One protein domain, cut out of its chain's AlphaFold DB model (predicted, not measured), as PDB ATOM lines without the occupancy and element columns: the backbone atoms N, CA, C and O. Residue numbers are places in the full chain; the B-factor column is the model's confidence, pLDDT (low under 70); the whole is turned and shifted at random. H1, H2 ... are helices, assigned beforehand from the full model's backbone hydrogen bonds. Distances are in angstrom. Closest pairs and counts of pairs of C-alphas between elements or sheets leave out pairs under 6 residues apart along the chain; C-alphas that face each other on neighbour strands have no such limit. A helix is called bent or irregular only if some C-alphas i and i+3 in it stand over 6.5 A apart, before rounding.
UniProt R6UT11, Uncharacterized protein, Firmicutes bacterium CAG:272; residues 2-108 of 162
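Overview. This is residues 2 to 108 of the 162 residues of an uncharacterized protein of Firmicutes bacterium CAG:272 (UniProt R6UT11). One long, bent helix, H2, makes most of the length, and three short helices, H1, H3 and H4, gather loosely near its later arm, H2b. A long link without named elements turns back on itself around residues 29 to 34, then runs out to the tip at residues 50 to 55, which stands free, and from there H2 folds back toward the short helices. The 107 printed residues hold four named helices, in the order H1, H2, H3, H4, and no named strand; the class is all helix, though only 52 residues are in named elements, under half. The whole is loose, with a radius of gyration of the C-alphas of 17.5 A and spans of 56 by 35 by 20 A, only just elongated.

Along the chain. Find C-alpha 8 at (31.219, -13.198, 45.568); there H1 begins, residues 8 to 14, 10.4 A long. H1 is neither bent nor irregular, but only just: C-alphas 9 and 12 are 6.1 A apart. Go on to C-alpha 55 at (48.293, -38.950, 60.682), where H2, residues 55 to 85, begins. By its hydrogen bonds it was assigned as one helix, but it is bent: C-alphas 72 and 75 are 6.7 A apart. Its arms are H2a, residues 55 to 72, 25.5 A, and H2b, residues 75 to 85, 13.6 A. H3 follows at residues 89 to 93, 5.8 A, and H4 at residues 95 to 103, 12.2 A, ending at C-alpha 103, (45.026, -11.352, 47.232).

Arrangement. Begin at the bend, where H2a and H2b stand at a shallow tilt of 34 degrees, only just short of steep. H1 is close to H2b but not clearly touching, the closest C-alphas being those of Leu 11 and Leu 82, 7.7 A apart; they run the same way at a shallow tilt of 20 degrees. H2b and H3 only just touch, and only at the corner by their link, with 3 pairs of C-alphas within 8 A; the closest are those of Lys 83 and Ala 92, 5.5 A. H4 is close to H2b but not clearly touching, at Pro 95 and Lys 83, whose C-alphas are 7.0 A apart; they run opposite ways at 37 degrees, only just a steep tilt. H2a and H4 are apart. Every O i to N i+4 pair is within hydrogen-bond range in H2a, H3 and H4, against 6 of 7 in H2b and 1 of 3 in H1, where 4 of 4 O i to N i+3 pairs are. Look also at residues 38 to 39, which pair, parallel, with residues 105 to 106.

Size, cuts and confidence. The C-alphas farthest apart are those of Asp 18 and Arg 53, 56.2 A. The printed part has no cut. The link from H1 to H2, 40 residues, is long; those from H2 to H3 and H3 to H4 are tight. Watch the B-factor column: pLDDT is under 70 at residues 42 to 44 and 79 to 95, against a mean of 81.4 for the printed part.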
ATOM      1  N   LEU A   2      24.102   2.432  49.303       80.06
ATOM      2  CA  LEU A   2      25.295   2.833  48.537       80.06
ATOM      3  C   LEU A   2      26.366   1.729  48.485       80.06
ATOM      4  O   LEU A   2      27.041   1.587  47.478       80.06
ATOM      5  N   PHE A   3      26.470   0.925  49.547       85.06
ATOM      6  CA  PHE A   3      27.374  -0.219  49.638       85.06
ATOM      7  C   PHE A   3      26.625  -1.427  50.189       85.06
ATOM      8  O   PHE A   3      25.798  -1.284  51.094       85.06
ATOM      9  N   LEU A   4      26.931  -2.601  49.643       85.50
ATOM     10  CA  LEU A   4      26.410  -3.887  50.083       85.50
ATOM     11  C   LEU A   4      27.586  -4.820  50.340       85.50
ATOM     12  O   LEU A   4      28.450  -4.976  49.483       85.50
ATOM     13  N   ASN A   5      27.594  -5.432  51.516       85.44
ATOM     14  CA  ASN A   5      28.484  -6.537  51.813       85.44
ATOM     15  C   ASN A   5      27.767  -7.857  51.494       85.44
ATOM     16  O   ASN A   5      26.742  -8.141  52.108       85.44
ATOM     17  N   ASP A   6      28.320  -8.643  50.572       83.25
ATOM     18  CA  ASP A   6      27.840  -9.978  50.217       83.25
ATOM     19  C   ASP A   6      29.003 -10.850  49.692       83.25
ATOM     20  O   ASP A   6      29.989 -10.322  49.168       83.25
ATOM     21  N   PRO A   7      28.914 -12.191  49.789       82.75
ATOM     22  CA  PRO A   7      29.910 -13.086  49.205       82.75
ATOM     23  C   PRO A   7      29.918 -12.993  47.671       82.75
ATOM     24  O   PRO A   7      28.879 -12.790  47.045       82.75
ATOM     25  N   LEU A   8      31.070 -13.250  47.037       81.69
ATOM     26  CA  LEU A   8      31.219 -13.198  45.568       81.69
ATOM     27  C   LEU A   8      30.260 -14.137  44.814       81.69
ATOM     28  O   LEU A   8      29.908 -13.884  43.665       81.69
ATOM     29  N   THR A   9      29.767 -15.193  45.463       80.12
ATOM     30  CA  THR A   9      28.721 -16.071  44.915       80.12
ATOM     31  C   THR A   9      27.424 -15.321  44.591       80.12
ATOM     32  O   THR A   9      26.699 -15.719  43.673       80.12
ATOM     33  N   ARG A  10      27.139 -14.211  45.289       83.06
ATOM     34  CA  ARG A  10      25.951 -13.367  45.094       83.06
ATOM     35  C   ARG A  10      25.896 -12.721  43.714       83.06
ATOM     36  O   ARG A  10      24.795 -12.470  43.229       83.06
ATOM     37  N   LEU A  11      27.039 -12.528  43.050       80.88
ATOM     38  CA  LEU A  11      27.108 -11.942  41.705       80.88
ATOM     39  C   LEU A  11      26.243 -12.708  40.693       80.88
ATOM     40  O   LEU A  11      25.585 -12.104  39.849       80.88
ATOM     41  N   SER A  12      26.129 -14.029  40.855       79.94
ATOM     42  CA  SER A  12      25.228 -14.862  40.049       79.94
ATOM     43  C   SER A  12      23.759 -14.429  40.114       79.94
ATOM     44  O   SER A  12      23.053 -14.509  39.113       79.94
ATOM     45  N   SER A  13      23.304 -13.938  41.270       83.31
ATOM     46  CA  SER A  13      21.938 -13.443  41.481       83.31
ATOM     47  C   SER A  13      21.755 -11.992  41.032       83.31
ATOM     48  O   SER A  13      20.626 -11.563  40.822       83.31
ATOM     49  N   LEU A  14      22.845 -11.228  40.915       80.88
ATOM     50  CA  LEU A  14      22.829  -9.820  40.501       80.88
ATOM     51  C   LEU A  14      22.987  -9.645  38.986       80.88
ATOM     52  O   LEU A  14      22.835  -8.537  38.475       80.88
ATOM     53  N   ARG A  15      23.268 -10.728  38.252       76.12
ATOM     54  CA  ARG A  15      23.448 -10.697  36.795       76.12
ATOM     55  C   ARG A  15      22.267 -10.050  36.068       76.12
ATOM     56  O   ARG A  15      22.481  -9.239  35.171       76.12
ATOM     57  N   ASP A  16      21.047 -10.357  36.502       79.31
ATOM     58  CA  ASP A  16      19.808  -9.939  35.838       79.31
ATOM     59  C   ASP A  16      19.213  -8.645  36.458       79.31
ATOM     60  O   ASP A  16      18.054  -8.321  36.226       79.31
ATOM     61  N   MET A  17      19.978  -7.905  37.276       83.75
ATOM     62  CA  MET A  17      19.509  -6.688  37.964       83.75
ATOM     63  C   MET A  17      19.489  -5.459  37.041       83.75
ATOM     64  O   MET A  17      20.498  -5.141  36.442       83.75
ATOM     65  N   ASP A  18      18.423  -4.665  36.969       83.31
ATOM     66  CA  ASP A  18      18.397  -3.531  36.016       83.31
ATOM     67  C   ASP A  18      19.436  -2.422  36.293       83.31
ATOM     68  O   ASP A  18      19.825  -1.698  35.383       83.31
ATOM     69  N   SER A  19      19.892  -2.267  37.540       83.75
ATOM     70  CA  SER A  19      20.861  -1.231  37.934       83.75
ATOM     71  C   SER A  19      22.315  -1.683  37.787       83.75
ATOM     72  O   SER A  19      22.636  -2.840  38.057       83.75
ATOM     73  N   ASP A  20      23.197  -0.747  37.438       79.75
ATOM     74  CA  ASP A  20      24.643  -0.976  37.402       79.75
ATOM     75  C   ASP A  20      25.237  -1.087  38.807       79.75
ATOM     76  O   ASP A  20      24.738  -0.504  39.775       79.75
ATOM     77  N   TYR A  21      26.302  -1.878  38.921       80.44
ATOM     78  CA  TYR A  21      27.010  -2.101  40.172       80.44
ATOM     79  C   TYR A  21      28.479  -2.437  39.913       80.44
ATOM     80  O   TYR A  21      28.822  -3.078  38.921       80.44
ATOM     81  N   GLY A  22      29.328  -2.045  40.863       80.06
ATOM     82  CA  GLY A  22      30.741  -2.397  40.893       80.06
ATOM     83  C   GLY A  22      31.058  -3.384  42.014       80.06
ATOM     84  O   GLY A  22      30.346  -3.464  43.016       80.06
ATOM     85  N   VAL A  23      32.162  -4.112  41.852       83.00
ATOM     86  CA  VAL A  23      32.735  -4.983  42.884       83.00
ATOM     87  C   VAL A  23      34.065  -4.384  43.319       83.00
ATOM     88  O   VAL A  23      34.956  -4.164  42.502       83.00
ATOM     89  N   VAL A  24      34.190  -4.097  44.612       86.38
ATOM     90  CA  VAL A  24      35.359  -3.438  45.206       86.38
ATOM     91  C   VAL A  24      35.793  -4.184  46.471       86.38
ATOM     92  O   VAL A  24      34.945  -4.816  47.105       86.38
ATOM     93  N   PRO A  25      37.085  -4.149  46.851       87.12
ATOM     94  CA  PRO A  25      37.518  -4.681  48.132       87.12
ATOM     95  C   PRO A  25      36.898  -3.879  49.271       87.12
ATOM     96  O   PRO A  25      36.463  -2.736  49.093       87.12
ATOM     97  N   TYR A  26      36.890  -4.476  50.459       88.38
ATOM     98  CA  TYR A  26      36.493  -3.752  51.659       88.38
ATOM     99  C   TYR A  26      37.353  -2.502  51.833       88.38
ATOM    100  O   TYR A  26      38.562  -2.565  51.604       88.38
ATOM    101  N   PRO A  27      36.767  -1.367  52.241       89.25
ATOM    102  CA  PRO A  27      37.557  -0.182  52.527       89.25
ATOM    103  C   PRO A  27      38.565  -0.492  53.636       89.25
ATOM    104  O   PRO A  27      38.269  -1.225  54.580       89.25
ATOM    105  N   MET A  28      39.763   0.075  53.509       91.19
ATOM    106  CA  MET A  28      40.741   0.056  54.592       91.19
ATOM    107  C   MET A  28      40.175   0.804  55.802       91.19
ATOM    108  O   MET A  28      39.373   1.728  55.642       91.19
ATOM    109  N   TYR A  29      40.580   0.392  57.002       90.06
ATOM    110  CA  TYR A  29      40.126   1.022  58.239       90.06
ATOM    111  C   TYR A  29      40.544   2.497  58.302       90.06
ATOM    112  O   TYR A  29      39.732   3.363  58.628       90.06
ATOM    113  N   ASP A  30      41.795   2.775  57.934       93.94
ATOM    114  CA  ASP A  30      42.380   4.107  57.844       93.94
ATOM    115  C   ASP A  30      43.519   4.145  56.803       93.94
ATOM    116  O   ASP A  30      43.826   3.149  56.143       93.94
ATOM    117  N   GLU A  31      44.145   5.313  56.643       93.62
ATOM    118  CA  GLU A  31      45.273   5.526  55.722       93.62
ATOM    119  C   GLU A  31      46.585   4.867  56.190       93.62
ATOM    120  O   GLU A  31      47.526   4.758  55.404       93.62
ATOM    121  N   ALA A  32      46.676   4.439  57.454       96.12
ATOM    122  CA  ALA A  32      47.865   3.783  57.996       96.12
ATOM    123  C   ALA A  32      47.904   2.284  57.653       96.12
ATOM    124  O   ALA A  32      48.966   1.654  57.717       96.12
ATOM    125  N   GLN A  33      46.767   1.703  57.269       92.75
ATOM    126  CA  GLN A  33      46.674   0.321  56.822       92.75
ATOM    127  C   GLN A  33      47.388   0.128  55.468       92.75
ATOM    128  O   GLN A  33      46.969   0.646  54.441       92.75
ATOM    129  N   GLY A  34      48.469  -0.661  55.451       92.12
ATOM    130  CA  GLY A  34      49.321  -0.822  54.261       92.12
ATOM    131  C   GLY A  34      48.762  -1.708  53.137       92.12
ATOM    132  O   GLY A  34      49.356  -1.762  52.062       92.12
ATOM    133  N   GLN A  35      47.662  -2.426  53.374       90.94
ATOM    134  CA  GLN A  35      47.035  -3.321  52.397       90.94
ATOM    135  C   GLN A  35      45.550  -3.520  52.697       90.94
ATOM    136  O   GLN A  35      45.113  -3.346  53.830       90.94
ATOM    137  N   TYR A  36      44.777  -3.944  51.702       91.88
ATOM    138  CA  TYR A  36      43.391  -4.358  51.907       91.88
ATOM    139  C   TYR A  36      43.308  -5.627  52.765       91.88
ATOM    140  O   TYR A  36      44.216  -6.455  52.741       91.88
ATOM    141  N   TYR A  37      42.194  -5.788  53.483       90.69
ATOM    142  CA  TYR A  37      41.824  -7.044  54.137       90.69
ATOM    143  C   TYR A  37      40.388  -7.392  53.764       90.69
ATOM    144  O   TYR A  37      39.451  -6.668  54.105       90.69
ATOM    145  N   THR A  38      40.218  -8.508  53.066       87.50
ATOM    146  CA  THR A  38      38.914  -9.062  52.718       87.50
ATOM    147  C   THR A  38      38.601 -10.211  53.660       87.50
ATOM    148  O   THR A  38      39.312 -11.213  53.703       87.50
ATOM    149  N   TYR A  39      37.507 -10.078  54.404       80.75
ATOM    150  CA  TYR A  39      37.041 -11.143  55.280       80.75
ATOM    151  C   TYR A  39      36.511 -12.333  54.470       80.75
ATOM    152  O   TYR A  39      35.718 -12.169  53.538       80.75
ATOM    153  N   ASN A  40      36.915 -13.544  54.846       78.25
ATOM    154  CA  ASN A  40      36.387 -14.771  54.264       78.25
ATOM    155  C   ASN A  40      34.976 -15.071  54.816       78.25
ATOM    156  O   ASN A  40      34.795 -15.273  56.014       78.25
ATOM    157  N   TYR A  41      33.969 -15.133  53.938       72.19
ATOM    158  CA  TYR A  41      32.577 -15.410  54.312       72.19
ATOM    159  C   TYR A  41      32.357 -16.913  54.573       72.19
ATOM    160  O   TYR A  41      31.735 -17.617  53.777       72.19
ATOM    161  N   GLY A  42      32.904 -17.398  55.690       67.19
ATOM    162  CA  GLY A  42      32.861 -18.802  56.093       67.19
ATOM    163  C   GLY A  42      33.911 -19.666  55.388       67.19
ATOM    164  O   GLY A  42      34.227 -19.483  54.212       67.19
ATOM    165  N   THR A  43      34.434 -20.648  56.118       65.00
ATOM    166  CA  THR A  43      35.442 -21.586  55.621       65.00
ATOM    167  C   THR A  43      35.050 -23.022  55.966       65.00
ATOM    168  O   THR A  43      34.447 -23.282  57.008       65.00
ATOM    169  N   TYR A  44      35.384 -23.952  55.074       68.81
ATOM    170  CA  TYR A  44      35.374 -25.383  55.356       68.81
ATOM    171  C   TYR A  44      36.825 -25.819  55.519       68.81
ATOM    172  O   TYR A  44      37.559 -25.921  54.539       68.81
ATOM    173  N   TYR A  45      37.240 -26.063  56.757       76.00
ATOM    174  CA  TYR A  45      38.549 -26.632  57.057       76.00
ATOM    175  C   TYR A  45      38.441 -28.144  57.244       76.00
ATOM    176  O   TYR A  45      37.533 -28.655  57.901       76.00
ATOM    177  N   ALA A  46      39.407 -28.860  56.679       83.50
ATOM    178  CA  ALA A  46      39.653 -30.258  56.987       83.50
ATOM    179  C   ALA A  46      40.855 -30.345  57.930       83.50
ATOM    180  O   ALA A  46      41.869 -29.682  57.722       83.50
ATOM    181  N   ALA A  47      40.733 -31.160  58.974       85.94
ATOM    182  CA  ALA A  47      41.784 -31.381  59.957       85.94
ATOM    183  C   ALA A  47      42.008 -32.880  60.163       85.94
ATOM    184  O   ALA A  47      41.081 -33.687  60.053       85.94
ATOM    185  N   VAL A  48      43.245 -33.253  60.487       89.81
ATOM    186  CA  VAL A  48      43.589 -34.625  60.866       89.81
ATOM    187  C   VAL A  48      43.332 -34.797  62.361       89.81
ATOM    188  O   VAL A  48      43.829 -34.028  63.180       89.81
ATOM    189  N   LEU A  49      42.546 -35.812  62.725       88.62
ATOM    190  CA  LEU A  49      42.268 -36.118  64.126       88.62
ATOM    191  C   LEU A  49      43.539 -36.572  64.850       88.62
ATOM    192  O   LEU A  49      44.292 -37.397  64.331       88.62
ATOM    193  N   ASN A  50      43.715 -36.129  66.096       85.44
ATOM    194  CA  ASN A  50      44.820 -36.568  66.957       85.44
ATOM    195  C   ASN A  50      44.783 -38.076  67.285       85.44
ATOM    196  O   ASN A  50      45.791 -38.650  67.678       85.44
ATOM    197  N   THR A  51      43.631 -38.725  67.111       91.94
ATOM    198  CA  THR A  51      43.436 -40.173  67.262       91.94
ATOM    199  C   THR A  51      43.647 -40.951  65.959       91.94
ATOM    200  O   THR A  51      43.421 -42.165  65.932       91.94
ATOM    201  N   SER A  52      44.051 -40.285  64.868       92.81
ATOM    202  CA  SER A  52      44.311 -40.947  63.588       92.81
ATOM    203  C   SER A  52      45.384 -42.024  63.738       92.81
ATOM    204  O   SER A  52      46.405 -41.831  64.392       92.81
ATOM    205  N   ARG A  53      45.164 -43.172  63.091       95.38
ATOM    206  CA  ARG A  53      46.136 -44.278  63.051       95.38
ATOM    207  C   ARG A  53      47.256 -44.058  62.032       95.38
ATOM    208  O   ARG A  53      48.213 -44.823  62.036       95.38
ATOM    209  N   ALA A  54      47.106 -43.079  61.140       95.00
ATOM    210  CA  ALA A  54      48.075 -42.759  60.093       95.00
ATOM    211  C   ALA A  54      48.081 -41.242  59.804       95.00
ATOM    212  O   ALA A  54      47.715 -40.830  58.698       95.00
ATOM    213  N   PRO A  55      48.418 -40.399  60.799       92.50
ATOM    214  CA  PRO A  55      48.293 -38.950  60.682       92.50
ATOM    215  C   PRO A  55      49.161 -38.364  59.564       92.50
ATOM    216  O   PRO A  55      48.696 -37.475  58.855       92.50
ATOM    217  N   GLU A  56      50.357 -38.905  59.327       92.44
ATOM    218  CA  GLU A  56      51.262 -38.447  58.266       92.44
ATOM    219  C   GLU A  56      50.671 -38.712  56.882       92.44
ATOM    220  O   GLU A  56      50.645 -37.827  56.031       92.44
ATOM    221  N   MET A  57      50.133 -39.914  56.655       95.38
ATOM    222  CA  MET A  57      49.491 -40.251  55.383       95.38
ATOM    223  C   MET A  57      48.244 -39.392  55.150       95.38
ATOM    224  O   MET A  57      48.042 -38.896  54.044       95.38
ATOM    225  N   SER A  58      47.419 -39.189  56.184       95.31
ATOM    226  CA  SER A  58      46.258 -38.298  56.098       95.31
ATOM    227  C   SER A  58      46.664 -36.861  55.769       95.31
ATOM    228  O   SER A  58      46.021 -36.243  54.926       95.31
ATOM    229  N   ALA A  59      47.732 -36.349  56.389       92.69
ATOM    230  CA  ALA A  59      48.250 -35.011  56.123       92.69
ATOM    231  C   ALA A  59      48.769 -34.875  54.685       92.69
ATOM    232  O   ALA A  59      48.410 -33.919  54.004       92.69
ATOM    233  N   VAL A  60      49.531 -35.856  54.186       95.88
ATOM    234  CA  VAL A  60      50.028 -35.865  52.798       95.88
ATOM    235  C   VAL A  60      48.879 -35.875  51.791       95.88
ATOM    236  O   VAL A  60      48.910 -35.125  50.818       95.88
ATOM    237  N   ILE A  61      47.852 -36.701  52.016       95.50
ATOM    238  CA  ILE A  61      46.678 -36.745  51.132       95.50
ATOM    239  C   ILE A  61      45.928 -35.413  51.173       95.50
ATOM    240  O   ILE A  61      45.536 -34.906  50.125       95.50
ATOM    241  N   LEU A  62      45.728 -34.844  52.364       94.38
ATOM    242  CA  LEU A  62      45.040 -33.567  52.514       94.38
ATOM    243  C   LEU A  62      45.792 -32.432  51.803       94.38
ATOM    244  O   LEU A  62      45.169 -31.644  51.097       94.38
ATOM    245  N   GLU A  63      47.118 -32.393  51.926       92.88
ATOM    246  CA  GLU A  63      47.962 -31.424  51.223       92.88
ATOM    247  C   GLU A  63      47.870 -31.601  49.704       92.88
ATOM    248  O   GLU A  63      47.654 -30.630  48.983       92.88
ATOM    249  N   ALA A  64      47.936 -32.841  49.209       94.25
ATOM    250  CA  ALA A  64      47.793 -33.127  47.784       94.25
ATOM    251  C   ALA A  64      46.423 -32.682  47.241       94.25
ATOM    252  O   ALA A  64      46.353 -32.055  46.188       94.25
ATOM    253  N   LEU A  65      45.335 -32.945  47.974       91.50
ATOM    254  CA  LEU A  65      43.990 -32.496  47.592       91.50
ATOM    255  C   LEU A  65      43.885 -30.966  47.545       91.50
ATOM    256  O   LEU A  65      43.273 -30.423  46.624       91.50
ATOM    257  N   ASN A  66      44.484 -30.271  48.514       89.69
ATOM    258  CA  ASN A  66      44.497 -28.811  48.545       89.69
ATOM    259  C   ASN A  66      45.341 -28.223  47.407       89.69
ATOM    260  O   ASN A  66      44.895 -27.273  46.766       89.69
ATOM    261  N   ALA A  67      46.509 -28.801  47.117       91.62
ATOM    262  CA  ALA A  67      47.363 -28.380  46.009       91.62
ATOM    263  C   ALA A  67      46.654 -28.550  44.655       91.62
ATOM    264  O   ALA A  67      46.585 -27.609  43.864       91.62
ATOM    265  N   GLU A  68      46.039 -29.710  44.413       91.00
ATOM    266  CA  GLU A  68      45.265 -29.957  43.190       91.00
ATOM    267  C   GLU A  68      44.051 -29.023  43.084       91.00
ATOM    268  O   GLU A  68      43.782 -28.464  42.020       91.00
ATOM    269  N   SER A  69      43.334 -28.783  44.187       86.25
ATOM    270  CA  SER A  69      42.222 -27.821  44.225       86.25
ATOM    271  C   SER A  69      42.694 -26.396  43.917       86.25
ATOM    272  O   SER A  69      42.071 -25.696  43.118       86.25
ATOM    273  N   TYR A  70      43.831 -25.974  44.477       84.38
ATOM    274  CA  TYR A  70      44.420 -24.666  44.191       84.38
ATOM    275  C   TYR A  70      44.710 -24.496  42.696       84.38
ATOM    276  O   TYR A  70      44.395 -23.452  42.133       84.38
ATOM    277  N   HIS A  71      45.244 -25.523  42.034       84.12
ATOM    278  CA  HIS A  71      45.549 -25.460  40.604       84.12
ATOM    279  C   HIS A  71      44.316 -25.583  39.698       84.12
ATOM    280  O   HIS A  71      44.264 -24.943  38.652       84.12
ATOM    281  N   THR A  72      43.323 -26.390  40.072       83.81
ATOM    282  CA  THR A  72      42.175 -26.698  39.197       83.81
ATOM    283  C   THR A  72      40.975 -25.777  39.416       83.81
ATOM    284  O   THR A  72      40.278 -25.416  38.462       83.81
ATOM    285  N   VAL A  73      40.720 -25.375  40.663       79.12
ATOM    286  CA  VAL A  73      39.527 -24.611  41.051       79.12
ATOM    287  C   VAL A  73      39.797 -23.115  41.040       79.12
ATOM    288  O   VAL A  73      38.926 -22.370  40.595       79.12
ATOM    289  N   LYS A  74      40.970 -22.656  41.503       75.56
ATOM    290  CA  LYS A  74      41.234 -21.218  41.674       75.56
ATOM    291  C   LYS A  74      41.065 -20.459  40.358       75.56
ATOM    292  O   LYS A  74      40.231 -19.559  40.287       75.56
ATOM    293  N   ASP A  75      41.787 -20.854  39.316       72.12
ATOM    294  CA  ASP A  75      41.750 -20.139  38.037       72.12
ATOM    295  C   ASP A  75      40.364 -20.250  37.385       72.12
ATOM    296  O   ASP A  75      39.741 -19.241  37.054       72.12
ATOM    297  N   THR A  76      39.800 -21.456  37.310       77.12
ATOM    298  CA  THR A  76      38.470 -21.695  36.722       77.12
ATOM    299  C   THR A  76      37.354 -20.914  37.433       77.12
ATOM    300  O   THR A  76      36.442 -20.360  36.809       77.12
ATOM    301  N   TYR A  77      37.387 -20.851  38.763       74.50
ATOM    302  CA  TYR A  77      36.351 -20.174  39.533       74.50
ATOM    303  C   TYR A  77      36.551 -18.656  39.532       74.50
ATOM    304  O   TYR A  77      35.650 -17.907  39.144       74.50
ATOM    305  N   PHE A  78      37.730 -18.182  39.927       70.25
ATOM    306  CA  PHE A  78      37.962 -16.753  40.109       70.25
ATOM    307  C   PHE A  78      38.172 -16.006  38.794       70.25
ATOM    308  O   PHE A  78      37.754 -14.854  38.688       70.25
ATOM    309  N   VAL A  79      38.775 -16.638  37.784       65.50
ATOM    310  CA  VAL A  79      38.984 -16.012  36.474       65.50
ATOM    311  C   VAL A  79      37.782 -16.277  35.579       65.50
ATOM    312  O   VAL A  79      37.079 -15.340  35.212       65.50
ATOM    313  N   GLU A  80      37.480 -17.530  35.249       67.88
ATOM    314  CA  GLU A  80      36.466 -17.788  34.218       67.88
ATOM    315  C   GLU A  80      35.038 -17.553  34.713       67.88
ATOM    316  O   GLU A  80      34.193 -17.033  33.988       67.88
ATOM    317  N   THR A  81      34.724 -17.935  35.948       69.88
ATOM    318  CA  THR A  81      33.341 -17.847  36.427       69.88
ATOM    319  C   THR A  81      33.003 -16.433  36.891       69.88
ATOM    320  O   THR A  81      32.017 -15.859  36.423       69.88
ATOM    321  N   LEU A  82      33.829 -15.833  37.752       69.88
ATOM    322  CA  LEU A  82      33.554 -14.491  38.270       69.88
ATOM    323  C   LEU A  82      33.819 -13.380  37.239       69.88
ATOM    324  O   LEU A  82      32.975 -12.492  37.124       69.88
ATOM    325  N   LYS A  83      34.916 -13.431  36.460       63.84
ATOM    326  CA  LYS A  83      35.223 -12.363  35.481       63.84
ATOM    327  C   LYS A  83      34.378 -12.473  34.211       63.84
ATOM    328  O   LYS A  83      33.879 -11.459  33.744       63.84
ATOM    329  N   ILE A  84      34.183 -13.679  33.662       60.00
ATOM    330  CA  ILE A  84      33.553 -13.845  32.335       60.00
ATOM    331  C   ILE A  84      32.029 -14.022  32.419       60.00
ATOM    332  O   ILE A  84      31.315 -13.534  31.548       60.00
ATOM    333  N   ARG A  85      31.492 -14.725  33.431       60.81
ATOM    334  CA  ARG A  85      30.040 -15.034  33.479       60.81
ATOM    335  C   ARG A  85      29.211 -14.073  34.318       60.81
ATOM    336  O   ARG A  85      28.007 -13.967  34.081       60.81
ATOM    337  N   TYR A  86      29.817 -13.454  35.328       62.38
ATOM    338  CA  TYR A  86      29.099 -12.623  36.299       62.38
ATOM    339  C   TYR A  86      29.573 -11.172  36.343       62.38
ATOM    340  O   TYR A  86      28.878 -10.340  36.920       62.38
ATOM    341  N   GLY A  87      30.707 -10.851  35.717       58.06
ATOM    342  CA  GLY A  87      31.118  -9.472  35.520       58.06
ATOM    343  C   GLY A  87      30.222  -8.792  34.487       58.06
ATOM    344  O   GLY A  87      30.133  -9.246  33.351       58.06
ATOM    345  N   ARG A  88      29.552  -7.705  34.880       63.69
ATOM    346  CA  ARG A  88      29.127  -6.674  33.917       63.69
ATOM    347  C   ARG A  88      30.356  -5.941  33.396       63.69
ATOM    348  O   ARG A  88      31.405  -6.044  34.030       63.69
ATOM    349  N   ASP A  89      30.208  -5.199  32.302       56.16
ATOM    350  CA  ASP A  89      31.304  -4.494  31.622       56.16
ATOM    351  C   ASP A  89      32.271  -3.820  32.617       56.16
ATOM    352  O   ASP A  89      33.457  -4.098  32.567       56.16
ATOM    353  N   GLU A  90      31.798  -3.125  33.660       54.09
ATOM    354  CA  GLU A  90      32.681  -2.478  34.654       54.09
ATOM    355  C   GLU A  90      33.496  -3.427  35.569       54.09
ATOM    356  O   GLU A  90      34.595  -3.083  36.010       54.09
ATOM    357  N   VAL A  91      32.991  -4.628  35.874       54.91
ATOM    358  CA  VAL A  91      33.713  -5.659  36.651       54.91
ATOM    359  C   VAL A  91      34.668  -6.443  35.744       54.91
ATOM    360  O   VAL A  91      35.753  -6.833  36.181       54.91
ATOM    361  N   ALA A  92      34.287  -6.643  34.477       53.47
ATOM    362  CA  ALA A  92      35.146  -7.215  33.443       53.47
ATOM    363  C   ALA A  92      36.279  -6.251  33.033       53.47
ATOM    364  O   ALA A  92      37.398  -6.700  32.777       53.47
ATOM    365  N   ASP A  93      36.015  -4.943  33.057       53.50
ATOM    366  CA  ASP A  93      36.951  -3.867  32.715       53.50
ATOM    367  C   ASP A  93      37.937  -3.554  33.848       53.50
ATOM    368  O   ASP A  93      38.994  -2.964  33.610       53.50
ATOM    369  N   ASN A  94      37.641  -3.975  35.084       60.28
ATOM    370  CA  ASN A  94      38.536  -3.790  36.225       60.28
ATOM    371  C   ASN A  94      38.856  -5.103  36.968       60.28
ATOM    372  O   ASN A  94      38.596  -5.229  38.173       60.28
ATOM    373  N   PRO A  95      39.507  -6.075  36.293       67.56
ATOM    374  CA  PRO A  95      39.903  -7.344  36.906       67.56
ATOM    375  C   PRO A  95      40.833  -7.144  38.108       67.56
ATOM    376  O   PRO A  95      40.863  -7.982  39.007       67.56
ATOM    377  N   ARG A  96      41.526  -6.000  38.166       76.81
ATOM    378  CA  ARG A  96      42.413  -5.618  39.264       76.81
ATOM    379  C   ARG A  96      41.687  -5.532  40.608       76.81
ATOM    380  O   ARG A  96      42.304  -5.830  41.623       76.81
ATOM    381  N   MET A  97      40.407  -5.150  40.648       82.38
ATOM    382  CA  MET A  97      39.663  -5.098  41.918       82.38
ATOM    383  C   MET A  97      39.350  -6.495  42.447       82.38
ATOM    384  O   MET A  97      39.455  -6.727  43.647       82.38
ATOM    385  N   LEU A  98      39.028  -7.438  41.557       80.56
ATOM    386  CA  LEU A  98      38.856  -8.844  41.926       80.56
ATOM    387  C   LEU A  98      40.177  -9.469  42.372       80.56
ATOM    388  O   LEU A  98      40.197 -10.171  43.378       80.56
ATOM    389  N   ASP A  99      41.273  -9.170  41.674       82.25
ATOM    390  CA  ASP A  99      42.599  -9.644  42.073       82.25
ATOM    391  C   ASP A  99      42.970  -9.092  43.464       82.25
ATOM    392  O   ASP A  99      43.325  -9.864  44.347       82.25
ATOM    393  N   LEU A 100      42.741  -7.796  43.727       87.00
ATOM    394  CA  LEU A 100      42.919  -7.200  45.059       87.00
ATOM    395  C   LEU A 100      42.058  -7.874  46.135       87.00
ATOM    396  O   LEU A 100      42.536  -8.084  47.246       87.00
ATOM    397  N   ILE A 101      40.799  -8.208  45.838       87.50
ATOM    398  CA  ILE A 101      39.911  -8.925  46.768       87.50
ATOM    399  C   ILE A 101      40.491 -10.297  47.118       87.50
ATOM    400  O   ILE A 101      40.539 -10.647  48.295       87.50
ATOM    401  N   ILE A 102      40.934 -11.060  46.115       84.00
ATOM    402  CA  ILE A 102      41.459 -12.423  46.290       84.00
ATOM    403  C   ILE A 102      42.803 -12.400  47.023       84.00
ATOM    404  O   ILE A 102      43.007 -13.180  47.952       84.00
ATOM    405  N   ASP A 103      43.693 -11.487  46.641       86.50
ATOM    406  CA  ASP A 103      45.026 -11.352  47.232       86.50
ATOM    407  C   ASP A 103      44.978 -10.798  48.663       86.50
ATOM    408  O   ASP A 103      45.911 -10.998  49.437       86.50
ATOM    409  N   SER A 104      43.880 -10.133  49.040       89.56
ATOM    410  CA  SER A 104      43.660  -9.607  50.391       89.56
ATOM    411  C   SER A 104      42.823 -10.513  51.293       89.56
ATOM    412  O   SER A 104      42.448 -10.078  52.387       89.56
ATOM    413  N   ILE A 105      42.497 -11.745  50.878       87.38
ATOM    414  CA  ILE A 105      41.725 -12.663  51.726       87.38
ATOM    415  C   ILE A 105      42.493 -12.915  53.026       87.38
ATOM    416  O   ILE A 105      43.609 -13.433  53.025       87.38
ATOM    417  N   TYR A 106      41.854 -12.582  54.143       86.88
ATOM    418  CA  TYR A 106      42.389 -12.791  55.477       86.88
ATOM    419  C   TYR A 106      41.559 -13.837  56.220       86.88
ATOM    420  O   TYR A 106      40.334 -13.727  56.330       86.88
ATOM    421  N   PHE A 107      42.243 -14.854  56.744       85.06
ATOM    422  CA  PHE A 107      41.646 -15.865  57.608       85.06
ATOM    423  C   PHE A 107      41.893 -15.488  59.064       85.06
ATOM    424  O   PHE A 107      43.024 -15.533  59.549       85.06
ATOM    425  N   ASP A 108      40.823 -15.118  59.762       84.44
ATOM    426  CA  ASP A 108      40.908 -14.772  61.173       84.44
ATOM    427  C   ASP A 108      41.193 -16.022  62.022       84.44
ATOM    428  O   ASP A 108      40.431 -16.992  62.026       84.44
TER     429      ASP A 108